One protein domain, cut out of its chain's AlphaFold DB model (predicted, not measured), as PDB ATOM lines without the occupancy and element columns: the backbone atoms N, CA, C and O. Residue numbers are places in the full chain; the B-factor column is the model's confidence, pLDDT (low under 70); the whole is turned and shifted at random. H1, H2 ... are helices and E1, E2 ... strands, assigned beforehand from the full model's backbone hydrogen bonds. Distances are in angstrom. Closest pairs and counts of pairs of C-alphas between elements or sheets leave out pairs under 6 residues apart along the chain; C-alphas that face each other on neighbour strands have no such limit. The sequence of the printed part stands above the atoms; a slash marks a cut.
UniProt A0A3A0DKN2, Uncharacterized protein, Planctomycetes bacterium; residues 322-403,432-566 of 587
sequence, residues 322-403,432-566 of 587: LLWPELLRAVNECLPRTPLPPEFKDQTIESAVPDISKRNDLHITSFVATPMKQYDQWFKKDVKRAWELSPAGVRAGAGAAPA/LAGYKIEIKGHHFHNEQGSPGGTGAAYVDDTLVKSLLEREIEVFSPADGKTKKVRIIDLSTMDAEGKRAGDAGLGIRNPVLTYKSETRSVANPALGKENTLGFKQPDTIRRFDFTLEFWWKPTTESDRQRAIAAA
ATOM      1  N   LEU A 322      -6.014  44.431  12.581       81.44
ATOM      2  CA  LEU A 322      -5.163  43.669  11.659       81.44
ATOM      3  C   LEU A 322      -3.696  43.627  12.091       81.44
ATOM      4  O   LEU A 322      -2.983  42.717  11.684       81.44
ATOM      5  N   LEU A 323      -3.273  44.530  12.980       82.25
ATOM      6  CA  LEU A 323      -1.878  44.661  13.410       82.25
ATOM      7  C   LEU A 323      -1.308  43.362  14.010       82.25
ATOM      8  O   LEU A 323      -0.218  42.931  13.641       82.25
ATOM      9  N   TRP A 324      -2.048  42.702  14.905       86.00
ATOM     10  CA  TRP A 324      -1.609  41.442  15.521       86.00
ATOM     11  C   TRP A 324      -1.612  40.251  14.548       86.00
ATOM     12  O   TRP A 324      -0.611  39.531  14.507       86.00
ATOM     13  N   PRO A 325      -2.672  40.025  13.742       86.69
ATOM     14  CA  PRO A 325      -2.633  39.033  12.669       86.69
ATOM     15  C   PRO A 325      -1.485  39.245  11.676       86.69
ATOM     16  O   PRO A 325      -0.854  38.268  11.277       86.69
ATOM     17  N   GLU A 326      -1.190  40.494  11.301       84.00
ATOM     18  CA  GLU A 326      -0.066  40.846  10.422       84.00
ATOM     19  C   GLU A 326       1.274  40.453  11.046       84.00
ATOM     20  O   GLU A 326       2.066  39.767  10.398       84.00
ATOM     21  N   LEU A 327       1.503  40.805  12.316       85.44
ATOM     22  CA  LEU A 327       2.721  40.437  13.041       85.44
ATOM     23  C   LEU A 327       2.895  38.916  13.135       85.44
ATOM     24  O   LEU A 327       3.960  38.385  12.821       85.44
ATOM     25  N   LEU A 328       1.854  38.197  13.562       86.62
ATOM     26  CA  LEU A 328       1.920  36.742  13.718       86.62
ATOM     27  C   LEU A 328       2.126  36.044  12.374       86.62
ATOM     28  O   LEU A 328       2.882  35.074  12.290       86.62
ATOM     29  N   ARG A 329       1.502  36.554  11.309       86.00
ATOM     30  CA  ARG A 329       1.732  36.072   9.949       86.00
ATOM     31  C   ARG A 329       3.171  36.322   9.508       86.00
ATOM     32  O   ARG A 329       3.784  35.396   8.984       86.00
ATOM     33  N   ALA A 330       3.715  37.512   9.757       84.81
ATOM     34  CA  ALA A 330       5.098  37.852   9.428       84.81
ATOM     35  C   ALA A 330       6.089  36.894  10.092       84.81
ATOM     36  O   ALA A 330       6.946  36.313   9.424       84.81
ATOM     37  N   VAL A 331       5.913  36.655  11.393       85.69
ATOM     38  CA  VAL A 331       6.740  35.714  12.157       85.69
ATOM     39  C   VAL A 331       6.584  34.289  11.618       85.69
ATOM     40  O   VAL A 331       7.582  33.607  11.404       85.69
ATOM     41  N   ASN A 332       5.357  33.845  11.331       86.75
ATOM     42  CA  ASN A 332       5.094  32.497  10.821       86.75
ATOM     43  C   ASN A 332       5.646  32.256   9.405       86.75
ATOM     44  O   ASN A 332       6.083  31.147   9.098       86.75
ATOM     45  N   GLU A 333       5.630  33.263   8.529       85.25
ATOM     46  CA  GLU A 333       6.222  33.164   7.188       85.25
ATOM     47  C   GLU A 333       7.757  33.153   7.234       85.25
ATOM     48  O   GLU A 333       8.378  32.542   6.361       85.25
ATOM     49  N   CYS A 334       8.369  33.758   8.256       85.38
ATOM     50  CA  CYS A 334       9.821  33.747   8.464       85.38
ATOM     51  C   CYS A 334      10.367  32.441   9.045       85.38
ATOM     52  O   CYS A 334      11.582  32.246   9.046       85.38
ATOM     53  N   LEU A 335       9.509  31.541   9.536       87.06
ATOM     54  CA  LEU A 335       9.969  30.257  10.050       87.06
ATOM     55  C   LEU A 335      10.435  29.349   8.901       87.06
ATOM     56  O   LEU A 335       9.673  29.126   7.952       87.06
ATOM     57  N   PRO A 336      11.655  28.790   8.980       84.25
ATOM     58  CA  PRO A 336      12.117  27.817   8.004       84.25
ATOM     59  C   PRO A 336      11.245  26.559   8.073       84.25
ATOM     60  O   PRO A 336      10.823  26.118   9.145       84.25
ATOM     61  N   ARG A 337      10.948  25.992   6.901       79.81
ATOM     62  CA  ARG A 337      10.169  24.761   6.759       79.81
ATOM     63  C   ARG A 337      10.988  23.743   5.996       79.81
ATOM     64  O   ARG A 337      11.570  24.074   4.961       79.81
ATOM     65  N   THR A 338      11.001  22.509   6.476       77.56
ATOM     66  CA  THR A 338      11.612  21.396   5.746       77.56
ATOM     67  C   THR A 338      10.827  21.144   4.453       77.56
ATOM     68  O   THR A 338       9.635  20.831   4.525       77.56
ATOM     69  N   PRO A 339      11.437  21.290   3.261       71.44
ATOM     70  CA  PRO A 339      10.747  20.982   2.016       71.44
ATOM     71  C   PRO A 339      10.519  19.470   1.925       71.44
ATOM     72  O   PRO A 339      11.456  18.687   2.081       71.44
ATOM     73  N   LEU A 340       9.282  19.045   1.653       70.06
ATOM     74  CA  LEU A 340       9.008  17.638   1.365       70.06
ATOM     75  C   LEU A 340       9.586  17.278  -0.012       70.06
ATOM     76  O   LEU A 340       9.289  17.976  -0.990       70.06
ATOM     77  N   PRO A 341      10.377  16.195  -0.130       66.50
ATOM     78  CA  PRO A 341      10.797  15.700  -1.432       66.50
ATOM     79  C   PRO A 341       9.573  15.362  -2.305       66.50
ATOM     80  O   PRO A 341       8.546  14.930  -1.773       66.50
ATOM     81  N   PRO A 342       9.655  15.512  -3.642       65.44
ATOM     82  CA  PRO A 342       8.515  15.319  -4.547       65.44
ATOM     83  C   PRO A 342       7.837  13.947  -4.432       65.44
ATOM     84  O   PRO A 342       6.662  13.818  -4.764       65.44
ATOM     85  N   GLU A 343       8.581  12.949  -3.959       64.75
ATOM     86  CA  GLU A 343       8.179  11.552  -3.793       64.75
ATOM     87  C   GLU A 343       7.262  11.316  -2.574       64.75
ATOM     88  O   GLU A 343       6.615  10.275  -2.494       64.75
ATOM     89  N   PHE A 344       7.153  12.281  -1.651       61.94
ATOM     90  CA  PHE A 344       6.460  12.126  -0.360       61.94
ATOM     91  C   PHE A 344       5.381  13.194  -0.098       61.94
ATOM     92  O   PHE A 344       5.056  13.473   1.053       61.94
ATOM     93  N   LYS A 345       4.806  13.795  -1.152       60.44
ATOM     94  CA  LYS A 345       3.856  14.927  -1.051       60.44
ATOM     95  C   LYS A 345       2.628  14.683  -0.160       60.44
ATOM     96  O   LYS A 345       2.135  15.642   0.423       60.44
ATOM     97  N   ASP A 346       2.180  13.433  -0.029       61.78
ATOM     98  CA  ASP A 346       0.967  13.068   0.726       61.78
ATOM     99  C   ASP A 346       1.262  12.493   2.126       61.78
ATOM    100  O   ASP A 346       0.366  11.992   2.806       61.78
ATOM    101  N   GLN A 347       2.522  12.533   2.570       65.19
ATOM    102  CA  GLN A 347       2.961  12.007   3.863       65.19
ATOM    103  C   GLN A 347       3.306  13.121   4.863       65.19
ATOM    104  O   GLN A 347       3.586  14.258   4.486       65.19
ATOM    105  N   THR A 348       3.300  12.804   6.163       65.69
ATOM    106  CA  THR A 348       3.739  13.755   7.193       65.69
ATOM    107  C   THR A 348       5.259  13.946   7.125       65.69
ATOM    108  O   THR A 348       6.007  13.030   6.783       65.69
ATOM    109  N   ILE A 349       5.749  15.140   7.486       66.56
ATOM    110  CA  ILE A 349       7.199  15.437   7.541       66.56
ATOM    111  C   ILE A 349       7.932  14.412   8.424       66.56
ATOM    112  O   ILE A 349       9.069  14.030   8.144       66.56
ATOM    113  N   GLU A 350       7.248  13.918   9.458       68.00
ATOM    114  CA  GLU A 350       7.763  12.914  10.382       68.00
ATOM    115  C   GLU A 350       8.109  11.577   9.717       68.00
ATOM    116  O   GLU A 350       9.091  10.952  10.118       68.00
ATOM    117  N   SER A 351       7.352  11.157   8.697       66.00
ATOM    118  CA  SER A 351       7.624   9.921   7.958       66.00
ATOM    119  C   SER A 351       8.553  10.134   6.762       66.00
ATOM    120  O   SER A 351       9.329   9.237   6.438       66.00
ATOM    121  N   ALA A 352       8.514  11.314   6.133       68.00
ATOM    122  CA  ALA A 352       9.333  11.639   4.962       68.00
ATOM    123  C   ALA A 352      10.812  11.904   5.307       68.00
ATOM    124  O   ALA A 352      11.704  11.517   4.555       68.00
ATOM    125  N   VAL A 353      11.089  12.534   6.456       71.88
ATOM    126  CA  VAL A 353      12.453  12.765   6.960       71.88
ATOM    127  C   VAL A 353      12.530  12.270   8.407       71.88
ATOM    128  O   VAL A 353      12.392  13.066   9.338       71.88
ATOM    129  N   PRO A 354      12.728  10.957   8.644       68.62
ATOM    130  CA  PRO A 354      12.714  10.389   9.995       68.62
ATOM    131  C   PRO A 354      13.807  10.958  10.906       68.62
ATOM    132  O   PRO A 354      13.616  11.062  12.114       68.62
ATOM    133  N   ASP A 355      14.943  11.347  10.326       73.38
ATOM    134  CA  ASP A 355      16.049  11.953  11.056       73.38
ATOM    135  C   ASP A 355      15.754  13.419  11.384       73.38
ATOM    136  O   ASP A 355      15.777  14.297  10.520       73.38
ATOM    137  N   ILE A 356      15.499  13.674  12.667       74.88
ATOM    138  CA  ILE A 356      15.164  15.000  13.191       74.88
ATOM    139  C   ILE A 356      16.329  15.991  12.983       74.88
ATOM    140  O   ILE A 356      16.088  17.190  12.860       74.88
ATOM    141  N   SER A 357      17.581  15.516  12.863       73.88
ATOM    142  CA  SER A 357      18.756  16.384  12.659       73.88
ATOM    143  C   SER A 357      18.788  17.113  11.321       73.88
ATOM    144  O   SER A 357      19.423  18.163  11.217       73.88
ATOM    145  N   LYS A 358      18.103  16.557  10.318       75.12
ATOM    146  CA  LYS A 358      18.097  17.037   8.930       75.12
ATOM    147  C   LYS A 358      16.900  17.920   8.610       75.12
ATOM    148  O   LYS A 358      16.759  18.394   7.486       75.12
ATOM    149  N   ARG A 359      16.005  18.109   9.580       80.56
ATOM    150  CA  ARG A 359      14.849  18.986   9.433       80.56
ATOM    151  C   ARG A 359      15.293  20.429   9.637       80.56
ATOM    152  O   ARG A 359      16.103  20.732  10.512       80.56
ATOM    153  N   ASN A 360      14.724  21.314   8.834       82.19
ATOM    154  CA  ASN A 360      14.954  22.750   8.902       82.19
ATOM    155  C   ASN A 360      13.951  23.447   9.835       82.19
ATOM    156  O   ASN A 360      13.887  24.670   9.863       82.19
ATOM    157  N   ASP A 361      13.157  22.694  10.592       82.25
ATOM    158  CA  ASP A 361      12.050  23.247  11.362       82.25
ATOM    159  C   ASP A 361      12.544  23.929  12.655       82.25
ATOM    160  O   ASP A 361      13.386  23.399  13.387       82.25
ATOM    161  N   LEU A 362      11.985  25.104  12.954       86.88
ATOM    162  CA  LEU A 362      12.118  25.771  14.253       86.88
ATOM    163  C   LEU A 362      10.810  25.620  15.037       86.88
ATOM    164  O   LEU A 362       9.734  25.949  14.537       86.88
ATOM    165  N   HIS A 363      10.898  25.180  16.290       87.19
ATOM    166  CA  HIS A 363       9.734  25.002  17.156       87.19
ATOM    167  C   HIS A 363       9.611  26.163  18.144       87.19
ATOM    168  O   HIS A 363      10.364  26.231  19.117       87.19
ATOM    169  N   ILE A 364       8.643  27.056  17.928       88.44
ATOM    170  CA  ILE A 364       8.308  28.120  18.884       88.44
ATOM    171  C   ILE A 364       7.498  27.526  20.042       88.44
ATOM    172  O   ILE A 364       6.473  26.885  19.826       88.44
ATOM    173  N   THR A 365       7.943  27.756  21.276       88.94
ATOM    174  CA  THR A 365       7.270  27.305  22.505       88.94
ATOM    175  C   THR A 365       6.588  28.440  23.258       88.94
ATOM    176  O   THR A 365       5.658  28.193  24.022       88.94
ATOM    177  N   SER A 366       7.035  29.682  23.063       89.31
ATOM    178  CA  SER A 366       6.461  30.854  23.718       89.31
ATOM    179  C   SER A 366       6.571  32.082  22.824       89.31
ATOM    180  O   SER A 366       7.608  32.303  22.199       89.31
ATOM    181  N   PHE A 367       5.503  32.875  22.792       90.44
ATOM    182  CA  PHE A 367       5.448  34.185  22.158       90.44
ATOM    183  C   PHE A 367       4.837  35.156  23.168       90.44
ATOM    184  O   PHE A 367       3.646  35.061  23.475       90.44
ATOM    185  N   VAL A 368       5.653  36.043  23.732       91.00
ATOM    186  CA  VAL A 368       5.237  36.984  24.780       91.00
ATOM    187  C   VAL A 368       5.391  38.404  24.265       91.00
ATOM    188  O   VAL A 368       6.462  38.786  23.805       91.00
ATOM    189  N   ALA A 369       4.323  39.193  24.375       89.62
ATOM    190  CA  ALA A 369       4.348  40.616  24.084       89.62
ATOM    191  C   ALA A 369       4.231  41.420  25.381       89.62
ATOM    192  O   ALA A 369       3.226  41.330  26.087       89.62
ATOM    193  N   THR A 370       5.247  42.222  25.688       88.56
ATOM    194  CA  THR A 370       5.260  43.112  26.853       88.56
ATOM    195  C   THR A 370       5.112  44.560  26.385       88.56
ATOM    196  O   THR A 370       5.921  45.009  25.571       88.56
ATOM    197  N   PRO A 371       4.095  45.305  26.851       84.81
ATOM    198  CA  PRO A 371       3.921  46.704  26.476       84.81
ATOM    199  C   PRO A 371       5.065  47.562  27.038       84.81
ATOM    200  O   PRO A 371       5.429  47.423  28.204       84.81
ATOM    201  N   MET A 372       5.623  48.454  26.218       77.56
ATOM    202  CA  MET A 372       6.754  49.320  26.573       77.56
ATOM    203  C   MET A 372       6.439  50.784  26.256       77.56
ATOM    204  O   MET A 372       5.867  51.100  25.209       77.56
ATOM    205  N   LYS A 373       6.852  51.703  27.139       74.19
ATOM    206  CA  LYS A 373       6.604  53.140  26.942       74.19
ATOM    207  C   LYS A 373       7.501  53.750  25.868       74.19
ATOM    208  O   LYS A 373       7.052  54.650  25.173       74.19
ATOM    209  N   GLN A 374       8.741  53.277  25.729       71.50
ATOM    210  CA  GLN A 374       9.747  53.804  24.794       71.50
ATOM    211  C   GLN A 374      10.724  52.705  24.342       71.50
ATOM    212  O   GLN A 374      10.908  51.709  25.042       71.50
ATOM    213  N   TYR A 375      11.367  52.906  23.187       70.38
ATOM    214  CA  TYR A 375      12.360  51.987  22.612       70.38
ATOM    215  C   TYR A 375      13.594  51.798  23.506       70.38
ATOM    216  O   TYR A 375      14.012  50.669  23.769       70.38
ATOM    217  N   ASP A 376      14.128  52.900  24.035       72.25
ATOM    218  CA  ASP A 376      15.372  52.915  24.819       72.25
ATOM    219  C   ASP A 376      15.244  52.150  26.140       72.25
ATOM    220  O   ASP A 376      16.228  51.689  26.720       72.25
ATOM    221  N   GLN A 377      14.009  51.941  26.608       76.38
ATOM    222  CA  GLN A 377      13.753  51.106  27.776       76.38
ATOM    223  C   GLN A 377      14.074  49.629  27.517       76.38
ATOM    224  O   GLN A 377      14.457  48.927  28.455       76.38
ATOM    225  N   TRP A 378      13.926  49.170  26.272       77.50
ATOM    226  CA  TRP A 378      14.253  47.812  25.848       77.50
ATOM    227  C   TRP A 378      15.713  47.678  25.397       77.50
ATOM    228  O   TRP A 378      16.383  46.730  25.804       77.50
ATOM    229  N   PHE A 379      16.241  48.635  24.625       74.50
ATOM    230  CA  PHE A 379      17.610  48.585  24.090       74.50
ATOM    231  C   PHE A 379      18.681  48.997  25.128       74.50
ATOM    232  O   PHE A 379      19.527  49.861  24.895       74.50
ATOM    233  N   LYS A 380      18.642  48.374  26.313       77.75
ATOM    234  CA  LYS A 380      19.579  48.594  27.430       77.75
ATOM    235  C   LYS A 380      20.787  47.652  27.368       77.75
ATOM    236  O   LYS A 380      20.860  46.766  26.521       77.75
ATOM    237  N   LYS A 381      21.731  47.846  28.300       71.38
ATOM    238  CA  LYS A 381      23.064  47.216  28.396       71.38
ATOM    239  C   LYS A 381      23.155  45.772  27.876       71.38
ATOM    240  O   LYS A 381      24.023  45.504  27.053       71.38
ATOM    241  N   ASP A 382      22.279  44.866  28.307       74.25
ATOM    242  CA  ASP A 382      22.368  43.446  27.930       74.25
ATOM    243  C   ASP A 382      21.896  43.165  26.493       74.25
ATOM    244  O   ASP A 382      22.563  42.432  25.763       74.25
ATOM    245  N   VAL A 383      20.800  43.795  26.053       77.06
ATOM    246  CA  VAL A 383      20.281  43.685  24.676       77.06
ATOM    247  C   VAL A 383      21.224  44.380  23.697       77.06
ATOM    248  O   VAL A 383      21.560  43.816  22.660       77.06
ATOM    249  N   LYS A 384      21.728  45.565  24.060       77.12
ATOM    250  CA  LYS A 384      22.726  46.300  23.275       77.12
ATOM    251  C   LYS A 384      24.010  45.487  23.106       77.12
ATOM    252  O   LYS A 384      24.513  45.366  21.995       77.12
ATOM    253  N   ARG A 385      24.502  44.862  24.180       77.00
ATOM    254  CA  ARG A 385      25.674  43.978  24.122       77.00
ATOM    255  C   ARG A 385      25.425  42.747  23.246       77.00
ATOM    256  O   ARG A 385      26.310  42.360  22.491       77.00
ATOM    257  N   ALA A 386      24.247  42.129  23.333       74.81
ATOM    258  CA  ALA A 386      23.884  41.003  22.471       74.81
ATOM    259  C   ALA A 386      23.781  41.423  20.991       74.81
ATOM    260  O   ALA A 386      24.269  40.714  20.110       74.81
ATOM    261  N   TRP A 387      23.238  42.611  20.714       77.19
ATOM    262  CA  TRP A 387      23.202  43.195  19.373       77.19
ATOM    263  C   TRP A 387      24.609  43.469  18.822       77.19
ATOM    264  O   TRP A 387      24.913  43.087  17.696       77.19
ATOM    265  N   GLU A 388      25.511  44.052  19.617       76.62
ATOM    266  CA  GLU A 388      26.908  44.307  19.223       76.62
ATOM    267  C   GLU A 388      27.681  43.023  18.881       76.62
ATOM    268  O   GLU A 388      28.539  43.038  17.995       76.62
ATOM    269  N   LEU A 389      27.359  41.918  19.558       76.81
ATOM    270  CA  LEU A 389      27.933  40.591  19.314       76.81
ATOM    271  C   LEU A 389      27.289  39.852  18.129       76.81
ATOM    272  O   LEU A 389      27.798  38.805  17.729       76.81
ATOM    273  N   SER A 390      26.199  40.376  17.563       75.06
ATOM    274  CA  SER A 390      25.486  39.742  16.448       75.06
ATOM    275  C   SER A 390      26.296  39.821  15.136       75.06
ATOM    276  O   SER A 390      27.087  40.761  14.943       75.06
ATOM    277  N   PRO A 391      26.113  38.873  14.192       76.38
ATOM    278  CA  PRO A 391      26.831  38.871  12.915       76.38
ATOM    279  C   PRO A 391      26.730  40.209  12.165       76.38
ATOM    280  O   PRO A 391      25.713  40.899  12.216       76.38
ATOM    281  N   ALA A 392      27.787  40.595  11.441       67.81
ATOM    282  CA  ALA A 392      27.836  41.890  10.746       67.81
ATOM    283  C   ALA A 392      26.689  42.077   9.732       67.81
ATOM    284  O   ALA A 392      26.155  43.176   9.627       67.81
ATOM    285  N   GLY A 393      26.265  41.004   9.049       63.81
ATOM    286  CA  GLY A 393      25.114  41.030   8.138       63.81
ATOM    287  C   GLY A 393      23.779  41.288   8.846       63.81
ATOM    288  O   GLY A 393      22.968  42.058   8.346       63.81
ATOM    289  N   VAL A 394      23.588  40.734  10.050       66.75
ATOM    290  CA  VAL A 394      22.397  40.973  10.889       66.75
ATOM    291  C   VAL A 394      22.347  42.433  11.345       66.75
ATOM    292  O   VAL A 394      21.304  43.075  11.263       66.75
ATOM    293  N   ARG A 395      23.490  42.994  11.758       66.38
ATOM    294  CA  ARG A 395      23.587  44.414  12.134       66.38
ATOM    295  C   ARG A 395      23.369  45.350  10.944       66.38
ATOM    296  O   ARG A 395      22.686  46.352  11.095       66.38
ATOM    297  N   ALA A 396      23.901  45.014   9.769       60.91
ATOM    298  CA  ALA A 396      23.701  45.802   8.554       60.91
ATOM    299  C   ALA A 396      22.234  45.787   8.084       60.91
ATOM    300  O   ALA A 396      21.701  46.835   7.733       60.91
ATOM    301  N   GLY A 397      21.571  44.625   8.122       55.66
ATOM    302  CA  GLY A 397      20.161  44.488   7.740       55.66
ATOM    303  C   GLY A 397      19.175  45.115   8.732       55.66
ATOM    304  O   GLY A 397      18.060  45.448   8.350       55.66
ATOM    305  N   ALA A 398      19.579  45.308   9.992       56.94
ATOM    306  CA  ALA A 398      18.764  45.948  11.025       56.94
ATOM    307  C   ALA A 398      18.789  47.495  10.987       56.94
ATOM    308  O   ALA A 398      17.947  48.129  11.620       56.94
ATOM    309  N   GLY A 399      19.720  48.105  10.241       55.94
ATOM    310  CA  GLY A 399      19.979  49.551  10.254       55.94
ATOM    311  C   GLY A 399      21.042  49.975  11.285       55.94
ATOM    312  O   GLY A 399      21.535  49.166  12.073       55.94
ATOM    313  N   ALA A 400      21.452  51.251  11.262       47.62
ATOM    314  CA  ALA A 400      22.500  51.773  12.154       47.62
ATOM    315  C   ALA A 400      22.117  51.708  13.652       47.62
ATOM    316  O   ALA A 400      20.950  51.827  14.025       47.62
ATOM    317  N   ALA A 401      23.124  51.553  14.524       46.53
ATOM    318  CA  ALA A 401      22.940  51.609  15.976       46.53
ATOM    319  C   ALA A 401      22.300  52.949  16.387       46.53
ATOM    320  O   ALA A 401      22.704  53.984  15.850       46.53
ATOM    321  N   PRO A 402      21.373  52.979  17.363       43.78
ATOM    322  CA  PRO A 402      20.876  54.245  17.888       43.78
ATOM    323  C   PRO A 402      22.043  55.056  18.473       43.78
ATOM    324  O   PRO A 402      22.823  54.547  19.286       43.78
ATOM    325  N   ALA A 403      22.171  56.315  18.046       33.16
ATOM    326  CA  ALA A 403      23.058  57.282  18.678       33.16
ATOM    327  C   ALA A 403      22.566  57.495  20.117       33.16
ATOM    328  O   ALA A 403      21.449  57.957  20.328       33.16
ATOM    329  N   LEU A 432       1.964  54.038  25.495       44.38
ATOM    330  CA  LEU A 432       2.722  52.881  24.987       44.38
ATOM    331  C   LEU A 432       3.264  53.157  23.578       44.38
ATOM    332  O   LEU A 432       2.498  53.220  22.621       44.38
ATOM    333  N   ALA A 433       4.588  53.296  23.431       63.31
ATOM    334  CA  ALA A 433       5.226  53.506  22.125       63.31
ATOM    335  C   ALA A 433       5.427  52.213  21.314       63.31
ATOM    336  O   ALA A 433       5.746  52.295  20.128       63.31
ATOM    337  N   GLY A 434       5.267  51.033  21.925       79.62
ATOM    338  CA  GLY A 434       5.356  49.739  21.244       79.62
ATOM    339  C   GLY A 434       5.397  48.549  22.207       79.62
ATOM    340  O   GLY A 434       5.143  48.689  23.403       79.62
ATOM    341  N   TYR A 435       5.750  47.376  21.689       84.25
ATOM    342  CA  TYR A 435       5.845  46.121  22.433       84.25
ATOM    343  C   TYR A 435       7.255  45.536  22.334       84.25
ATOM    344  O   TYR A 435       7.837  45.497  21.252       84.25
ATOM    345  N   LYS A 436       7.797  45.031  23.445       87.56
ATOM    346  CA  LYS A 436       8.884  44.045  23.410       87.56
ATOM    347  C   LYS A 436       8.253  42.696  23.072       87.56
ATOM    348  O   LYS A 436       7.393  42.229  23.818       87.56
ATOM    349  N   ILE A 437       8.689  42.069  21.986       88.94
ATOM    350  CA  ILE A 437       8.301  40.710  21.616       88.94
ATOM    351  C   ILE A 437       9.439  39.763  21.984       88.94
ATOM    352  O   ILE A 437      10.570  39.947  21.545       88.94
ATOM    353  N   GLU A 438       9.133  38.755  22.795       89.44
ATOM    354  CA  GLU A 438      10.051  37.691  23.196       89.44
ATOM    355  C   GLU A 438       9.546  36.356  22.642       89.44
ATOM    356  O   GLU A 438       8.458  35.886  22.989       89.44
ATOM    357  N   ILE A 439      10.346  35.743  21.771       90.00
ATOM    358  CA  ILE A 439      10.076  34.448  21.151       90.00
ATOM    359  C   ILE A 439      11.058  33.433  21.723       90.00
ATOM    360  O   ILE A 439      12.267  33.544  21.521       90.00
ATOM    361  N   LYS A 440      10.541  32.408  22.400       90.00
ATOM    362  CA  LYS A 440      11.339  31.258  22.840       90.00
ATOM    363  C   LYS A 440      11.031  30.066  21.964       90.00
ATOM    364  O   LYS A 440       9.867  29.782  21.673       90.00
ATOM    365  N   GLY A 441      12.072  29.354  21.568       89.31
ATOM    366  CA  GLY A 441      11.936  28.178  20.731       89.31
ATOM    367  C   GLY A 441      13.133  27.254  20.826       89.31
ATOM    368  O   GLY A 441      14.061  27.481  21.601       89.31
ATOM    369  N   HIS A 442      13.083  26.178  20.051       87.81
ATOM    370  CA  HIS A 442      14.169  25.214  19.964       87.81
ATOM    371  C   HIS A 442      14.256  24.566  18.588       87.81
ATOM    372  O   HIS A 442      13.277  24.538  17.838       87.81
ATOM    373  N   HIS A 443      15.430  24.026  18.273       86.56
ATOM    374  CA  HIS A 443      15.669  23.265  17.052       86.56
ATOM    375  C   HIS A 443      16.658  22.123  17.278       86.56
ATOM    376  O   HIS A 443      17.352  22.053  18.297       86.56
ATOM    377  N   PHE A 444      16.701  21.219  16.305       84.00
ATOM    378  CA  PHE A 444      17.530  20.014  16.328       84.00
ATOM    379  C   PHE A 444      18.533  19.961  15.161       84.00
ATOM    380  O   PHE A 444      19.178  18.938  14.947       84.00
ATOM    381  N   HIS A 445      18.661  21.059  14.407       80.50
ATOM    382  CA  HIS A 445      19.537  21.162  13.238       80.50
ATOM    383  C   HIS A 445      21.026  21.131  13.631       80.50
ATOM    384  O   HIS A 445      21.563  22.109  14.161       80.50
ATOM    385  N   ASN A 446      21.678  19.991  13.371       74.38
ATOM    386  CA  ASN A 446      23.020  19.666  13.875       74.38
ATOM    387  C   ASN A 446      24.016  19.239  12.781       74.38
ATOM    388  O   ASN A 446      25.157  18.899  13.100       74.38
ATOM    389  N   GLU A 447      23.600  19.204  11.516       70.75
ATOM    390  CA  GLU A 447      24.419  18.694  10.415       70.75
ATOM    391  C   GLU A 447      25.535  19.685  10.036       70.75
ATOM    392  O   GLU A 447      25.284  20.833   9.670       70.75
ATOM    393  N   GLN A 448      26.799  19.251  10.128       60.00
ATOM    394  CA  GLN A 448      27.935  20.062   9.688       60.00
ATOM    395  C   GLN A 448      28.001  20.088   8.155       60.00
ATOM    396  O   GLN A 448      28.214  19.052   7.531       60.00
ATOM    397  N   GLY A 449      27.860  21.278   7.561       59.59
ATOM    398  CA  GLY A 449      27.954  21.500   6.110       59.59
ATOM    399  C   GLY A 449      26.626  21.804   5.406       59.59
ATOM    400  O   GLY A 449      26.646  22.125   4.219       59.59
ATOM    401  N   SER A 450      25.496  21.757   6.119       62.47
ATOM    402  CA  SER A 450      24.185  22.151   5.587       62.47
ATOM    403  C   SER A 450      24.029  23.687   5.517       62.47
ATOM    404  O   SER A 450      24.651  24.404   6.312       62.47
ATOM    405  N   PRO A 451      23.240  24.228   4.559       59.41
ATOM    406  CA  PRO A 451      23.042  25.673   4.417       59.41
ATOM    407  C   PRO A 451      22.450  26.280   5.699       59.41
ATOM    408  O   PRO A 451      21.380  25.864   6.131       59.41
ATOM    409  N   GLY A 452      23.135  27.265   6.291       61.97
ATOM    410  CA  GLY A 452      22.701  27.964   7.512       61.97
ATOM    411  C   GLY A 452      23.458  27.593   8.796       61.97
ATOM    412  O   GLY A 452      23.223  28.192   9.834       61.97
ATOM    413  N   GLY A 453      24.396  26.641   8.770       71.31
ATOM    414  CA  GLY A 453      25.214  26.327   9.951       71.31
ATOM    415  C   GLY A 453      24.443  25.627  11.083       71.31
ATOM    416  O   GLY A 453      23.361  25.097  10.878       71.31
ATOM    417  N   THR A 454      25.020  25.566  12.292       74.00
ATOM    418  CA  THR A 454      24.425  24.862  13.454       74.00
ATOM    419  C   THR A 454      24.334  25.765  14.686       74.00
ATOM    420  O   THR A 454      25.071  26.746  14.810       74.00
ATOM    421  N   GLY A 455      23.430  25.441  15.616       78.75
ATOM    422  CA  GLY A 455      23.206  26.233  16.832       78.75
ATOM    423  C   GLY A 455      22.688  27.649  16.542       78.75
ATOM    424  O   GLY A 455      21.804  27.826  15.712       78.75
ATOM    425  N   ALA A 456      23.244  28.666  17.212       77.38
ATOM    426  CA  ALA A 456      22.812  30.062  17.062       77.38
ATOM    427  C   ALA A 456      22.908  30.585  15.616       77.38
ATOM    428  O   ALA A 456      22.006  31.285  15.165       77.38
ATOM    429  N   ALA A 457      23.944  30.172  14.874       79.69
ATOM    430  CA  ALA A 457      24.139  30.575  13.480       79.69
ATOM    431  C   ALA A 457      22.959  30.161  12.582       79.69
ATOM    432  O   ALA A 457      22.556  30.927  11.718       79.69
ATOM    433  N   TYR A 458      22.344  29.004  12.860       84.81
ATOM    434  CA  TYR A 458      21.165  28.537  12.130       84.81
ATOM    435  C   TYR A 458      19.961  29.453  12.324       84.81
ATOM    436  O   TYR A 458      19.247  29.750  11.370       84.81
ATOM    437  N   VAL A 459      19.740  29.936  13.547       84.75
ATOM    438  CA  VAL A 459      18.634  30.857  13.849       84.75
ATOM    439  C   VAL A 459      18.889  32.235  13.232       84.75
ATOM    440  O   VAL A 459      17.954  32.834  12.693       84.75
ATOM    441  N   ASP A 460      20.139  32.703  13.250       82.25
ATOM    442  CA  ASP A 460      20.538  33.963  12.620       82.25
ATOM    443  C   ASP A 460      20.362  33.921  11.090       82.25
ATOM    444  O   ASP A 460      19.712  34.796  10.515       82.25
ATOM    445  N   ASP A 461      20.863  32.871  10.431       82.44
ATOM    446  CA  ASP A 461      20.838  32.727   8.967       82.44
ATOM    447  C   ASP A 461      19.447  32.388   8.404       82.44
ATOM    448  O   ASP A 461      19.209  32.573   7.207       82.44
ATOM    449  N   THR A 462      18.521  31.910   9.242       85.94
ATOM    450  CA  THR A 462      17.147  31.577   8.834       85.94
ATOM    451  C   THR A 462      16.128  32.598   9.327       85.94
ATOM    452  O   THR A 462      15.661  33.426   8.543       85.94
ATOM    453  N   LEU A 463      15.763  32.551  10.609       85.38
ATOM    454  CA  LEU A 463      14.674  33.335  11.187       85.38
ATOM    455  C   LEU A 463      15.022  34.822  11.264       85.38
ATOM    456  O   LEU A 463      14.229  35.645  10.811       85.38
ATOM    457  N   VAL A 464      16.194  35.175  11.801       83.75
ATOM    458  CA  VAL A 464      16.596  36.587  11.942       83.75
ATOM    459  C   VAL A 464      16.793  37.210  10.567       83.75
ATOM    460  O   VAL A 464      16.183  38.234  10.275       83.75
ATOM    461  N   LYS A 465      17.547  36.558   9.679       83.38
ATOM    462  CA  LYS A 465      17.728  37.021   8.300       83.38
ATOM    463  C   LYS A 465      16.403  37.183   7.549       83.38
ATOM    464  O   LYS A 465      16.198  38.202   6.895       83.38
ATOM    465  N   SER A 466      15.472  36.234   7.685       84.06
ATOM    466  CA  SER A 466      14.142  36.356   7.069       84.06
ATOM    467  C   SER A 466      13.349  37.536   7.633       84.06
ATOM    468  O   SER A 466      12.702  38.236   6.865       84.06
ATOM    469  N   LEU A 467      13.423  37.809   8.939       82.81
ATOM    470  CA  LEU A 467      12.774  38.984   9.539       82.81
ATOM    471  C   LEU A 467      13.354  40.314   9.028       82.81
ATOM    472  O   LEU A 467      12.628  41.305   8.976       82.81
ATOM    473  N   LEU A 468      14.638  40.340   8.658       78.12
ATOM    474  CA  LEU A 468      15.314  41.526   8.123       78.12
ATOM    475  C   LEU A 468      15.021  41.750   6.632       78.12
ATOM    476  O   LEU A 468      14.791  42.878   6.209       78.12
ATOM    477  N   GLU A 469      15.047  40.688   5.827       77.56
ATOM    478  CA  GLU A 469      15.102  40.814   4.362       77.56
ATOM    479  C   GLU A 469      13.778  40.487   3.660       77.56
ATOM    480  O   GLU A 469      13.576  40.876   2.509       77.56
ATOM    481  N   ARG A 470      12.866  39.749   4.306       80.38
ATOM    482  CA  ARG A 470      11.677  39.216   3.634       80.38
ATOM    483  C   ARG A 470      10.554  40.246   3.533       80.38
ATOM    484  O   ARG A 470      10.245  40.978   4.473       80.38
ATOM    485  N   GLU A 471       9.877  40.222   2.390       80.75
ATOM    486  CA  GLU A 471       8.591  40.881   2.180       80.75
ATOM    487  C   GLU A 471       7.452  39.883   2.358       80.75
ATOM    488  O   GLU A 471       7.526  38.749   1.870       80.75
ATOM    489  N   ILE A 472       6.382  40.316   3.021       79.94
ATOM    490  CA  ILE A 472       5.169  39.518   3.196       79.94
ATOM    491  C   ILE A 472       3.982  40.164   2.496       79.94
ATOM    492  O   ILE A 472       3.897  41.384   2.362       79.94
ATOM    493  N   GLU A 473       3.042  39.335   2.055       81.00
ATOM    494  CA  GLU A 473       1.815  39.806   1.419       81.00
ATOM    495  C   GLU A 473       0.736  40.085   2.467       81.00
ATOM    496  O   GLU A 473       0.109  39.173   3.006       81.00
ATOM    497  N   VAL A 474       0.493  41.361   2.739       79.06
ATOM    498  CA  VAL A 474      -0.489  41.838   3.714       79.06
ATOM    499  C   VAL A 474      -1.777  42.243   3.006       79.06
ATOM    500  O   VAL A 474      -1.744  42.828   1.925       79.06
ATOM    501  N   PHE A 475      -2.927  41.926   3.598       77.62
ATOM    502  CA  PHE A 475      -4.222  42.345   3.068       77.62
ATOM    503  C   PHE A 475      -4.474  43.828   3.360       77.62
ATOM    504  O   PHE A 475      -4.397  44.242   4.511       77.62
ATOM    505  N   SER A 476      -4.825  44.599   2.329       76.06
ATOM    506  CA  SER A 476      -5.223  46.001   2.446       76.06
ATOM    507  C   SER A 476      -6.747  46.127   2.540       76.06
ATOM    508  O   SER A 476      -7.437  45.803   1.566       76.06
ATOM    509  N   PRO A 477      -7.314  46.619   3.659       69.19
ATOM    510  CA  PRO A 477      -8.750  46.870   3.774       69.19
ATOM    511  C   PRO A 477      -9.250  47.986   2.863       69.19
ATOM    512  O   PRO A 477     -10.435  48.000   2.544       69.19
ATOM    513  N   ALA A 478      -8.370  48.910   2.464       67.81
ATOM    514  CA  ALA A 478      -8.718  50.045   1.615       67.81
ATOM    515  C   ALA A 478      -9.073  49.604   0.186       67.81
ATOM    516  O   ALA A 478     -10.096  50.023  -0.352       67.81
ATOM    517  N   ASP A 479      -8.265  48.710  -0.397       72.25
ATOM    518  CA  ASP A 479      -8.389  48.317  -1.808       72.25
ATOM    519  C   ASP A 479      -8.846  46.858  -2.005       72.25
ATOM    520  O   ASP A 479      -9.045  46.414  -3.138       72.25
ATOM    521  N   GLY A 480      -8.960  46.077  -0.923       72.94
ATOM    522  CA  GLY A 480      -9.332  44.655  -0.952       72.94
ATOM    523  C   GLY A 480      -8.286  43.729  -1.586       72.94
ATOM    524  O   GLY A 480      -8.592  42.580  -1.905       72.94
ATOM    525  N   LYS A 481      -7.057  44.218  -1.799       77.69
ATOM    526  CA  LYS A 481      -5.947  43.507  -2.458       77.69
ATOM    527  C   LYS A 481      -4.817  43.204  -1.478       77.69
ATOM    528  O   LYS A 481      -4.677  43.874  -0.457       77.69
ATOM    529  N   THR A 482      -3.979  42.221  -1.801       77.88
ATOM    530  CA  THR A 482      -2.727  41.980  -1.078       77.88
ATOM    531  C   THR A 482      -1.612  42.893  -1.591       77.88
ATOM    532  O   THR A 482      -1.467  43.101  -2.797       77.88
ATOM    533  N   LYS A 483      -0.828  43.463  -0.672       77.44
ATOM    534  CA  LYS A 483       0.341  44.308  -0.951       77.44
ATOM    535  C   LYS A 483       1.573  43.692  -0.295       77.44
ATOM    536  O   LYS A 483       1.477  43.169   0.813       77.44
ATOM    537  N   LYS A 484       2.720  43.752  -0.971       78.81
ATOM    538  CA  LYS A 484       4.001  43.341  -0.388       78.81
ATOM    539  C   LYS A 484       4.499  44.427   0.555       78.81
ATOM    540  O   LYS A 484       4.543  45.593   0.171       78.81
ATOM    541  N   VAL A 485       4.823  44.042   1.783       74.69
ATOM    542  CA  VAL A 485       5.296  44.942   2.839       74.69
ATOM    543  C   VAL A 485       6.529  44.315   3.478       74.69
ATOM    544  O   VAL A 485       6.536  43.116   3.772       74.69
ATOM    545  N   ARG A 486       7.575  45.118   3.698       76.50
ATOM    546  CA  ARG A 486       8.755  44.681   4.452       76.50
ATOM    547  C   ARG A 486       8.403  44.464   5.918       76.50
ATOM    548  O   ARG A 486       7.606  45.196   6.499       76.50
ATOM    549  N   ILE A 487       9.004  43.452   6.526       75.38
ATOM    550  CA  ILE A 487       8.754  43.143   7.935       75.38
ATOM    551  C   ILE A 487       9.444  44.167   8.851       75.38
ATOM    552  O   ILE A 487       8.829  44.646   9.806       75.38
ATOM    553  N   ILE A 488      10.695  44.521   8.546       69.31
ATOM    554  CA  ILE A 488      11.478  45.487   9.317       69.31
ATOM    555  C   ILE A 488      11.196  46.935   8.904       69.31
ATOM    556  O   ILE A 488      11.074  47.252   7.720       69.31
ATOM    557  N   ASP A 489      11.159  47.820   9.898       63.31
ATOM    558  CA  ASP A 489      11.291  49.259   9.695       63.31
ATOM    559  C   ASP A 489      12.776  49.630   9.680       63.31
ATOM    560  O   ASP A 489      13.433  49.611  10.724       63.31
ATOM    561  N   LEU A 490      13.302  50.048   8.528       52.50
ATOM    562  CA  LEU A 490      14.631  50.661   8.439       52.50
ATOM    563  C   LEU A 490      14.552  52.108   8.932       52.50
ATOM    564  O   LEU A 490      14.576  53.066   8.166       52.50
ATOM    565  N   SER A 491      14.400  52.291  10.240       46.00
ATOM    566  CA  SER A 491      14.376  53.619  10.846       46.00
ATOM    567  C   SER A 491      15.788  54.102  11.158       46.00
ATOM    568  O   SER A 491      16.140  54.289  12.322       46.00
ATOM    569  N   THR A 492      16.597  54.321  10.131       37.53
ATOM    570  CA  THR A 492      17.802  55.142  10.255       37.53
ATOM    571  C   THR A 492      17.865  56.100   9.084       37.53
ATOM    572  O   THR A 492      17.570  55.718   7.954       37.53
ATOM    573  N   MET A 493      18.217  57.356   9.372       35.00
ATOM    574  CA  MET A 493      18.740  58.250   8.344       35.00
ATOM    575  C   MET A 493      19.857  57.506   7.611       35.00
ATOM    576  O   MET A 493      20.684  56.858   8.260       35.00
ATOM    577  N   ASP A 494      19.874  57.565   6.284       37.00
ATOM    578  CA  ASP A 494      21.109  57.258   5.570       37.00
ATOM    579  C   ASP A 494      22.209  58.256   5.989       37.00
ATOM    580  O   ASP A 494      21.958  59.248   6.682       37.00
ATOM    581  N   ALA A 495      23.458  57.982   5.610       35.88
ATOM    582  CA  ALA A 495      24.602  58.832   5.953       35.88
ATOM    583  C   ALA A 495      24.484  60.278   5.413       35.88
ATOM    584  O   ALA A 495      25.278  61.135   5.798       35.88
ATOM    585  N   GLU A 496      23.484  60.562   4.571       37.47
ATOM    586  CA  GLU A 496      23.162  61.878   4.018       37.47
ATOM    587  C   GLU A 496      21.908  62.531   4.644       37.47
ATOM    588  O   GLU A 496      21.501  63.616   4.225       37.47
ATOM    589  N   GLY A 497      21.304  61.935   5.678       36.19
ATOM    590  CA  GLY A 497      20.189  62.540   6.415       36.19
ATOM    591  C   GLY A 497      18.818  62.433   5.735       36.19
ATOM    592  O   GLY A 497      17.871  63.096   6.177       36.19
ATOM    593  N   LYS A 498      18.652  61.603   4.699       34.72
ATOM    594  CA  LYS A 498      17.342  61.293   4.106       34.72
ATOM    595  C   LYS A 498      16.680  60.143   4.872       34.72
ATOM    596  O   LYS A 498      17.301  59.155   5.265       34.72
ATOM    597  N   ARG A 499      15.372  60.278   5.126       39.38
ATOM    598  CA  ARG A 499      14.538  59.173   5.624       39.38
ATOM    599  C   ARG A 499      14.442  58.138   4.506       39.38
ATOM    600  O   ARG A 499      13.727  58.383   3.536       39.38
ATOM    601  N   ALA A 500      15.123  57.005   4.643       37.16
ATOM    602  CA  ALA A 500      14.907  55.866   3.764       37.16
ATOM    603  C   ALA A 500      13.476  55.349   3.987       37.16
ATOM    604  O   ALA A 500      13.172  54.673   4.970       37.16
ATOM    605  N   GLY A 501      12.567  55.765   3.108       46.75
ATOM    606  CA  GLY A 501      11.205  55.265   3.059       46.75
ATOM    607  C   GLY A 501      11.225  53.792   2.681       46.75
ATOM    608  O   GLY A 501      11.584  53.458   1.566       46.75
ATOM    609  N   ASP A 502      10.884  52.926   3.628       47.97
ATOM    610  CA  ASP A 502       9.724  52.046   3.489       47.97
ATOM    611  C   ASP A 502       9.221  51.748   4.901       47.97
ATOM    612  O   ASP A 502       9.948  51.198   5.730       47.97
ATOM    613  N   ALA A 503       7.988  52.151   5.192       55.44
ATOM    614  CA  ALA A 503       7.334  51.811   6.445       55.44
ATOM    615  C   ALA A 503       6.955  50.326   6.400       55.44
ATOM    616  O   ALA A 503       6.018  49.936   5.696       55.44
ATOM    617  N   GLY A 504       7.735  49.499   7.089       64.25
ATOM    618  CA  GLY A 504       7.470  48.082   7.252       64.25
ATOM    619  C   GLY A 504       6.376  47.836   8.289       64.25
ATOM    620  O   GLY A 504       5.558  48.701   8.608       64.25
ATOM    621  N   LEU A 505       6.337  46.624   8.836       68.25
ATOM    622  CA  LEU A 505       5.371  46.254   9.877       68.25
ATOM    623  C   LEU A 505       5.711  46.824  11.258       68.25
ATOM    624  O   LEU A 505       4.992  46.530  12.214       68.25
ATOM    625  N   GLY A 506       6.781  47.612  11.394       69.81
ATOM    626  CA  GLY A 506       7.175  48.199  12.670       69.81
ATOM    627  C   GLY A 506       8.116  47.356  13.523       69.81
ATOM    628  O   GLY A 506       8.351  47.720  14.676       69.81
ATOM    629  N   ILE A 507       8.631  46.228  13.021       74.31
ATOM    630  CA  ILE A 507       9.637  45.429  13.743       74.31
ATOM    631  C   ILE A 507      10.988  46.138  13.650       74.31
ATOM    632  O   ILE A 507      11.345  46.625  12.583       74.31
ATOM    633  N   ARG A 508      11.748  46.194  14.749       72.25
ATOM    634  CA  ARG A 508      13.102  46.763  14.786       72.25
ATOM    635  C   ARG A 508      14.073  45.882  15.557       72.25
ATOM    636  O   ARG A 508      13.740  45.370  16.626       72.25
ATOM    637  N   ASN A 509      15.293  45.808  15.028       70.81
ATOM    638  CA  ASN A 509      16.480  45.215  15.645       70.81
ATOM    639  C   ASN A 509      16.227  43.834  16.272       70.81
ATOM    640  O   ASN A 509      16.343  43.710  17.484       70.81
ATOM    641  N   PRO A 510      15.885  42.785  15.505       75.31
ATOM    642  CA  PRO A 510      15.825  41.437  16.061       75.31
ATOM    643  C   PRO A 510      17.185  41.020  16.638       75.31
ATOM    644  O   PRO A 510      18.188  40.996  15.929       75.31
ATOM    645  N   VAL A 511      17.214  40.718  17.938       78.56
ATOM    646  CA  VAL A 511      18.413  40.347  18.697       78.56
ATOM    647  C   VAL A 511      18.244  38.949  19.265       78.56
ATOM    648  O   VAL A 511      17.320  38.672  20.034       78.56
ATOM    649  N   LEU A 512      19.178  38.067  18.924       79.19
ATOM    650  CA  LEU A 512      19.248  36.730  19.488       79.19
ATOM    651  C   LEU A 512      20.009  36.768  20.824       79.19
ATOM    652  O   LEU A 512      21.234  36.895  20.862       79.19
ATOM    653  N   THR A 513      19.301  36.644  21.946       69.06
ATOM    654  CA  THR A 513      19.907  36.528  23.281       69.06
ATOM    655  C   THR A 513      20.161  35.057  23.598       69.06
ATOM    656  O   THR A 513      19.289  34.310  24.046       69.06
ATOM    657  N   TYR A 514      21.390  34.610  23.343       61.81
ATOM    658  CA  TYR A 514      21.759  33.203  23.463       61.81
ATOM    659  C   TYR A 514      22.106  32.801  24.907       61.81
ATOM    660  O   TYR A 514      23.063  33.298  25.500       61.81
ATOM    661  N   LYS A 515      21.363  31.836  25.457       56.84
ATOM    662  CA  LYS A 515      21.787  31.001  26.590       56.84
ATOM    663  C   LYS A 515      21.831  29.567  26.070       56.84
ATOM    664  O   LYS A 515      20.778  28.959  25.921       56.84
ATOM    665  N   SER A 516      23.012  29.037  25.736       53.44
ATOM    666  CA  SER A 516      23.155  27.635  25.313       53.44
ATOM    667  C   SER A 516      22.790  26.688  26.451       53.44
ATOM    668  O   SER A 516      23.663  26.228  27.188       53.44
ATOM    669  N   GLU A 517      21.519  26.348  26.588       60.69
ATOM    670  CA  GLU A 517      21.153  25.079  27.194       60.69
ATOM    671  C   GLU A 517      21.068  24.060  26.067       60.69
ATOM    672  O   GLU A 517      20.129  24.038  25.275       60.69
ATOM    673  N   THR A 518      22.110  23.239  25.942       68.31
ATOM    674  CA  THR A 518      22.049  22.072  25.071       68.31
ATOM    675  C   THR A 518      21.538  20.897  25.879       68.31
ATOM    676  O   THR A 518      22.154  20.504  26.870       68.31
ATOM    677  N   ARG A 519      20.426  20.309  25.443       75.56
ATOM    678  CA  ARG A 519      19.899  19.070  26.024       75.56
ATOM    679  C   ARG A 519      20.048  17.948  25.011       75.56
ATOM    680  O   ARG A 519      19.713  18.126  23.845       75.56
ATOM    681  N   SER A 520      20.551  16.798  25.440       76.12
ATOM    682  CA  SER A 520      20.574  15.601  24.599       76.12
ATOM    683  C   SER A 520      19.197  14.943  24.634       76.12
ATOM    684  O   SER A 520      18.703  14.599  25.705       76.12
ATOM    685  N   VAL A 521      18.572  14.785  23.472       75.88
ATOM    686  CA  VAL A 521      17.259  14.142  23.300       75.88
ATOM    687  C   VAL A 521      17.444  12.900  22.433       75.88
ATOM    688  O   VAL A 521      18.321  12.889  21.581       75.88
ATOM    689  N   ALA A 522      16.667  11.837  22.638       72.62
ATOM    690  CA  ALA A 522      16.750  10.648  21.788       72.62
ATOM    691  C   ALA A 522      16.341  10.976  20.339       72.62
ATOM    692  O   ALA A 522      15.337  11.660  20.130       72.62
ATOM    693  N   ASN A 523      17.092  10.487  19.348       72.31
ATOM    694  CA  ASN A 523      16.707  10.593  17.938       72.31
ATOM    695  C   ASN A 523      16.145   9.242  17.459       72.31
ATOM    696  O   ASN A 523      16.908   8.282  17.364       72.31
ATOM    697  N   PRO A 524      14.851   9.150  17.102       64.06
ATOM    698  CA  PRO A 524      14.224   7.901  16.666       64.06
ATOM    699  C   PRO A 524      14.874   7.245  15.433       64.06
ATOM    700  O   PRO A 524      14.659   6.058  15.195       64.06
ATOM    701  N   ALA A 525      15.650   7.995  14.641       62.12
ATOM    702  CA  ALA A 525      16.311   7.506  13.430       62.12
ATOM    703  C   ALA A 525      17.784   7.087  13.627       62.12
ATOM    704  O   ALA A 525      18.312   6.344  12.796       62.12
ATOM    705  N   LEU A 526      18.445   7.534  14.703       60.97
ATOM    706  CA  LEU A 526      19.841   7.208  15.020       60.97
ATOM    707  C   LEU A 526      19.857   6.114  16.091       60.97
ATOM    708  O   LEU A 526      19.693   6.384  17.272       60.97
ATOM    709  N   GLY A 527      19.999   4.872  15.639       54.56
ATOM    710  CA  GLY A 527      20.072   3.681  16.496       54.56
ATOM    711  C   GLY A 527      20.309   2.381  15.720       54.56
ATOM    712  O   GLY A 527      20.104   1.289  16.245       54.56
ATOM    713  N   LYS A 528      20.716   2.475  14.445       54.41
ATOM    714  CA  LYS A 528      21.090   1.326  13.608       54.41
ATOM    715  C   LYS A 528      22.613   1.293  13.461       54.41
ATOM    716  O   LYS A 528      23.226   2.334  13.236       54.41
ATOM    717  N   GLU A 529      23.213   0.111  13.615       50.66
ATOM    718  CA  GLU A 529      24.657  -0.104  13.437       50.66
ATOM    719  C   GLU A 529      25.117   0.377  12.055       50.66
ATOM    720  O   GLU A 529      24.481   0.082  11.041       50.66
ATOM    721  N   ASN A 530      26.231   1.118  12.003       55.09
ATOM    722  CA  ASN A 530      26.872   1.422  10.727       55.09
ATOM    723  C   ASN A 530      27.637   0.188  10.204       55.09
ATOM    724  O   ASN A 530      27.953  -0.736  10.954       55.09
ATOM    725  N   THR A 531      27.998   0.187   8.921       53.12
ATOM    726  CA  THR A 531      28.697  -0.928   8.250       53.12
ATOM    727  C   THR A 531      30.124  -1.205   8.757       53.12
ATOM    728  O   THR A 531      30.787  -2.094   8.232       53.12
ATOM    729  N   LEU A 532      30.613  -0.460   9.756       56.03
ATOM    730  CA  LEU A 532      31.950  -0.570  10.358       56.03
ATOM    731  C   LEU A 532      31.910  -0.865  11.875       56.03
ATOM    732  O   LEU A 532      32.951  -0.825  12.524       56.03
ATOM    733  N   GLY A 533      30.740  -1.178  12.448       53.25
ATOM    734  CA  GLY A 533      30.607  -1.643  13.837       53.25
ATOM    735  C   GLY A 533      30.710  -0.562  14.922       53.25
ATOM    736  O   GLY A 533      30.799  -0.891  16.104       53.25
ATOM    737  N   PHE A 534      30.671   0.724  14.563       48.84
ATOM    738  CA  PHE A 534      30.599   1.815  15.543       48.84
ATOM    739  C   PHE A 534      29.137   2.218  15.784       48.84
ATOM    740  O   PHE A 534      28.429   2.590  14.846       48.84
ATOM    741  N   LYS A 535      28.679   2.188  17.046       54.28
ATOM    742  CA  LYS A 535      27.386   2.772  17.440       54.28
ATOM    743  C   LYS A 535      27.475   4.296  17.371       54.28
ATOM    744  O   LYS A 535      28.264   4.902  18.095       54.28
ATOM    745  N   GLN A 536      26.670   4.917  16.510       56.69
ATOM    746  CA  GLN A 536      26.420   6.356  16.604       56.69
ATOM    747  C   GLN A 536      25.679   6.647  17.919       56.69
ATOM    748  O   GLN A 536      24.920   5.797  18.379       56.69
ATOM    749  N   PRO A 537      25.912   7.799  18.567       57.94
ATOM    750  CA  PRO A 537      25.176   8.150  19.774       57.94
ATOM    751  C   PRO A 537      23.677   8.281  19.461       57.94
ATOM    752  O   PRO A 537      23.300   9.076  18.604       57.94
ATOM    753  N   ASP A 538      22.824   7.569  20.206       64.81
ATOM    754  CA  ASP A 538      21.351   7.561  20.051       64.81
ATOM    755  C   ASP A 538      20.682   8.907  20.419       64.81
ATOM    756  O   ASP A 538      19.457   9.025  20.512       64.81
ATOM    757  N   THR A 539      21.483   9.945  20.681       72.94
ATOM    758  CA  THR A 539      21.014  11.245  21.158       72.94
ATOM    759  C   THR A 539      21.474  12.383  20.262       72.94
ATOM    760  O   THR A 539      22.616  12.439  19.806       72.94
ATOM    761  N   ILE A 540      20.561  13.320  20.040       78.69
ATOM    762  CA  ILE A 540      20.737  14.541  19.278       78.69
ATOM    763  C   ILE A 540      20.744  15.746  20.218       78.69
ATOM    764  O   ILE A 540      19.998  15.801  21.197       78.69
ATOM    765  N   ARG A 541      21.595  16.731  19.927       82.56
ATOM    766  CA  ARG A 541      21.616  17.998  20.659       82.56
ATOM    767  C   ARG A 541      20.391  18.822  20.275       82.56
ATOM    768  O   ARG A 541      20.169  19.082  19.098       82.56
ATOM    769  N   ARG A 542      19.618  19.225  21.274       85.88
ATOM    770  CA  ARG A 542      18.586  20.250  21.171       85.88
ATOM    771  C   ARG A 542      19.209  21.596  21.499       85.88
ATOM    772  O   ARG A 542      19.841  21.725  22.548       85.88
ATOM    773  N   PHE A 543      18.999  22.576  20.633       85.12
ATOM    774  CA  PHE A 543      19.411  23.955  20.846       85.12
ATOM    775  C   PHE A 543      18.187  24.804  21.169       85.12
ATOM    776  O   PHE A 543      17.317  24.988  20.319       85.12
ATOM    777  N   ASP A 544      18.115  25.294  22.404       86.31
ATOM    778  CA  ASP A 544      17.111  26.269  22.824       86.31
ATOM    779  C   ASP A 544      17.590  27.694  22.484       86.31
ATOM    780  O   ASP A 544      18.777  28.013  22.612       86.31
ATOM    781  N   PHE A 545      16.676  28.559  22.040       86.94
ATOM    782  CA  PHE A 545      16.967  29.950  21.696       86.94
ATOM    783  C   PHE A 545      15.897  30.912  22.224       86.94
ATOM    784  O   PHE A 545      14.734  30.547  22.413       86.94
ATOM    785  N   THR A 546      16.306  32.158  22.464       87.69
ATOM    786  CA  THR A 546      15.416  33.285  22.766       87.69
ATOM    787  C   THR A 546      15.735  34.421  21.803       87.69
ATOM    788  O   THR A 546      16.879  34.860  21.720       87.69
ATOM    789  N   LEU A 547      14.727  34.852  21.052       87.50
ATOM    790  CA  LEU A 547      14.790  35.977  20.130       87.50
ATOM    791  C   LEU A 547      13.949  37.115  20.701       87.50
ATOM    792  O   LEU A 547      12.777  36.917  21.021       87.50
ATOM    793  N   GLU A 548      14.532  38.302  20.801       88.06
ATOM    794  CA  GLU A 548      13.831  39.503  21.241       88.06
ATOM    795  C   GLU A 548      13.856  40.571  20.147       88.06
ATOM    796  O   GLU A 548      14.892  40.812  19.531       88.06
ATOM    797  N   PHE A 549      12.729  41.241  19.915       85.38
ATOM    798  CA  PHE A 549      12.667  42.427  19.058       85.38
ATOM    799  C   PHE A 549      11.653  43.438  19.582       85.38
ATOM    800  O   PHE A 549      10.728  43.092  20.322       85.38
ATOM    801  N   TRP A 550      11.798  44.696  19.172       82.69
ATOM    802  CA  TRP A 550      10.785  45.713  19.431       82.69
ATOM    803  C   TRP A 550       9.838  45.825  18.250       82.69
ATOM    804  O   TRP A 550      10.265  45.817  17.098       82.69
ATOM    805  N   TRP A 551       8.551  45.944  18.542       83.81
ATOM    806  CA  TRP A 551       7.510  46.130  17.549       83.81
ATOM    807  C   TRP A 551       6.696  47.379  17.867       83.81
ATOM    808  O   TRP A 551       6.044  47.457  18.911       83.81
ATOM    809  N   LYS A 552       6.716  48.356  16.959       83.12
ATOM    810  CA  LYS A 552       5.823  49.514  16.990       83.12
ATOM    811  C   LYS A 552       4.638  49.244  16.056       83.12
ATOM    812  O   LYS A 552       4.835  49.250  14.841       83.12
ATOM    813  N   PRO A 553       3.416  49.028  16.573       79.31
ATOM    814  CA  PRO A 553       2.264  48.782  15.717       79.31
ATOM    815  C   PRO A 553       2.060  49.972  14.771       79.31
ATOM    816  O   PRO A 553       1.864  51.097  15.224       79.31
ATOM    817  N   THR A 554       2.150  49.719  13.468       75.00
ATOM    818  CA  THR A 554       2.077  50.754  12.429       75.00
ATOM    819  C   THR A 554       0.957  50.382  11.470       75.00
ATOM    820  O   THR A 554       1.023  49.328  10.830       75.00
ATOM    821  N   THR A 555      -0.094  51.200  11.403       78.00
ATOM    822  CA  THR A 555      -1.275  50.895  10.586       78.00
ATOM    823  C   THR A 555      -1.017  51.098   9.097       78.00
ATOM    824  O   THR A 555      -0.048  51.748   8.709       78.00
ATOM    825  N   GLU A 556      -1.880  50.554   8.234       75.81
ATOM    826  CA  GLU A 556      -1.733  50.743   6.789       75.81
ATOM    827  C   GLU A 556      -1.752  52.227   6.401       75.81
ATOM    828  O   GLU A 556      -0.884  52.657   5.640       75.81
ATOM    829  N   SER A 557      -2.679  53.015   6.950       73.56
ATOM    830  CA  SER A 557      -2.732  54.459   6.713       73.56
ATOM    831  C   SER A 557      -1.446  55.167   7.140       73.56
ATOM    832  O   SER A 557      -0.943  56.011   6.400       73.56
ATOM    833  N   ASP A 558      -0.870  54.804   8.289       73.19
ATOM    834  CA  ASP A 558       0.396  55.383   8.751       73.19
ATOM    835  C   ASP A 558       1.567  54.992   7.841       73.19
ATOM    836  O   ASP A 558       2.408  55.839   7.524       73.19
ATOM    837  N   ARG A 559       1.592  53.747   7.340       73.00
ATOM    838  CA  ARG A 559       2.584  53.297   6.348       73.00
ATOM    839  C   ARG A 559       2.461  54.084   5.044       73.00
ATOM    840  O   ARG A 559       3.457  54.595   4.542       73.00
ATOM    841  N   GLN A 560       1.246  54.242   4.520       71.25
ATOM    842  CA  GLN A 560       0.993  55.003   3.293       71.25
ATOM    843  C   GLN A 560       1.344  56.487   3.452       71.25
ATOM    844  O   GLN A 560       1.926  57.076   2.544       71.25
ATOM    845  N   ARG A 561       1.054  57.088   4.612       67.31
ATOM    846  CA  ARG A 561       1.461  58.465   4.937       67.31
ATOM    847  C   ARG A 561       2.972  58.605   5.013       67.31
ATOM    848  O   ARG A 561       3.505  59.571   4.485       67.31
ATOM    849  N   ALA A 562       3.664  57.659   5.643       63.34
ATOM    850  CA  ALA A 562       5.121  57.666   5.710       63.34
ATOM    851  C   ALA A 562       5.756  57.539   4.314       63.34
ATOM    852  O   ALA A 562       6.729  58.234   4.031       63.34
ATOM    853  N   ILE A 563       5.167  56.721   3.435       65.06
ATOM    854  CA  ILE A 563       5.570  56.598   2.026       65.06
ATOM    855  C   ILE A 563       5.296  57.904   1.263       65.06
ATOM    856  O   ILE A 563       6.165  58.384   0.546       65.06
ATOM    857  N   ALA A 564       4.123  58.519   1.441       63.75
ATOM    858  CA  ALA A 564       3.757  59.769   0.770       63.75
ATOM    859  C   ALA A 564       4.535  60.998   1.283       63.75
ATOM    860  O   ALA A 564       4.713  61.964   0.548       63.75
ATOM    861  N   ALA A 565       4.983  60.972   2.542       57.72
ATOM    862  CA  ALA A 565       5.795  62.017   3.161       57.72
ATOM    863  C   ALA A 565       7.299  61.867   2.876       57.72
ATOM    864  O   ALA A 565       8.075  62.760   3.227       57.72
ATOM    865  N   ALA A 566       7.730  60.754   2.274       52.41
ATOM    866  CA  ALA A 566       9.094  60.621   1.793       52.41
ATOM    867  C   ALA A 566       9.289  61.575   0.597       52.41
ATOM    868  O   ALA A 566       8.456  61.582  -0.314       52.41
TER     869      ALA A 566
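What this domain is: This is residues 322 to 403 and 432 to 566 of the 587 residues of an uncharacterized protein of Planctomycetes bacterium (UniProt A0A3A0DKN2). A long, twisted antiparallel sheet has E7 running through it, with E2 and then E1 on one side of E7 and, on its other side, E5 and E6 at different stretches of E7; H5 lies over one face of the sheet and H3 stands over E5 on the opposite face. E6 and the stretch of E7 paired with it reach out as an arm whose loop sticks out with residues 529 to 534, while H1 packs on H5 and on E3 of a small separate hairpin, E3 and E4. The printed part has 217 residues with six named helices and seven named strands, in the order H1 H2 E1 H3 H4 E2 H5 E3 E4 E5 E6 E7 H6, and its class is mixed, helices and strands. It is only just compact, close to loose, with a radius of gyration of the C-alphas of 19.9 A, and elongated, with spans of 68 by 43 by 31 A.

Where its parts are: In the branched sheet, E7 is the longest strand, residues 539 to 551, 37.6 A long, from C-alpha 539 at (21.014, 11.245, 21.158) to C-alpha 551 at (7.510, 46.130, 17.549). E2 is residues 434 to 443, 28.7 A, and E1 residues 363 to 372, 26.2 A. E5 is residues 507 to 512 and E6 residues 518 to 522. The small sheet has E3, residues 471 to 475, and E4, residues 482 to 486. H5, residues 456 to 469, and H1, residues 322 to 334, are each 18.3 A long; C-alpha 322 is at (-5.163, 43.669, 11.659). H2 is residues 349 to 352, H3 residues 381 to 388, H4 residues 392 to 398 and H6 residues 556 to 564.

How they stand to each other: E2 and E7 are antiparallel at 170 degrees, with N 439 and O 547 at 2.8 A. E1 and E2 are antiparallel at 165 degrees, with N 368 and O 438 at 2.9 A. On the other side of E7 from E2, E5 pairs over residues 547 to 551 of E7, with N 511 and O 548 at 2.8 A, and E6 over residues 539 to 543, with N 540 and O 521 at 2.8 A; E6 and E7 form a hairpin. H5 has a height over the sheet of 8.4 A and lies over E7, along the strands at 26 degrees on the local plane. H3 is on the opposite face, over E5 at a height of 8.7 A, and only just stands up from the sheet, rising 40.5 degrees; the C-alphas of Trp 387 and Val 511, their closest, are 5.6 A apart. H4 only grazes the sheet and touches H5, the C-alphas of Gly 397 and Leu 468 being closest at 5.7 A. H1, with residues 330 to 334 alone, touches H5 at a steep tilt of 47 degrees, opposite ways; the closest C-alphas, of Cys 334 and Ser 466, are 5.2 A apart. The hairpin E3 and E4 has N 474 and O 483 at 2.8 A, and the closest C-alphas of H1 and E3, Ala 330 and Ile 472, are 6.5 A apart. H2 and H6 are not on the branched sheet and touch no helix. Every O i to N i+4 pair is within hydrogen-bond range in H1, H3, H4 and H6, in H5 8 of 10 are, and H2 is too short for such a pair.

The domain as a whole: The C-alphas of Gly 533 and Ala 565, the two farthest apart, are 69.2 A apart. Residues 404 to 431 are not printed, and C-alphas 403 and 432 are 21.7 A apart across the cut. The long links are H1 to H2, E2 to H5, E4 to E5 and E6 to E7. The mean pLDDT of the printed part is 71.6; 80 residues are under 70, among them residues 341 to 352, 392 to 403, 488 to 506 and 524 to 538.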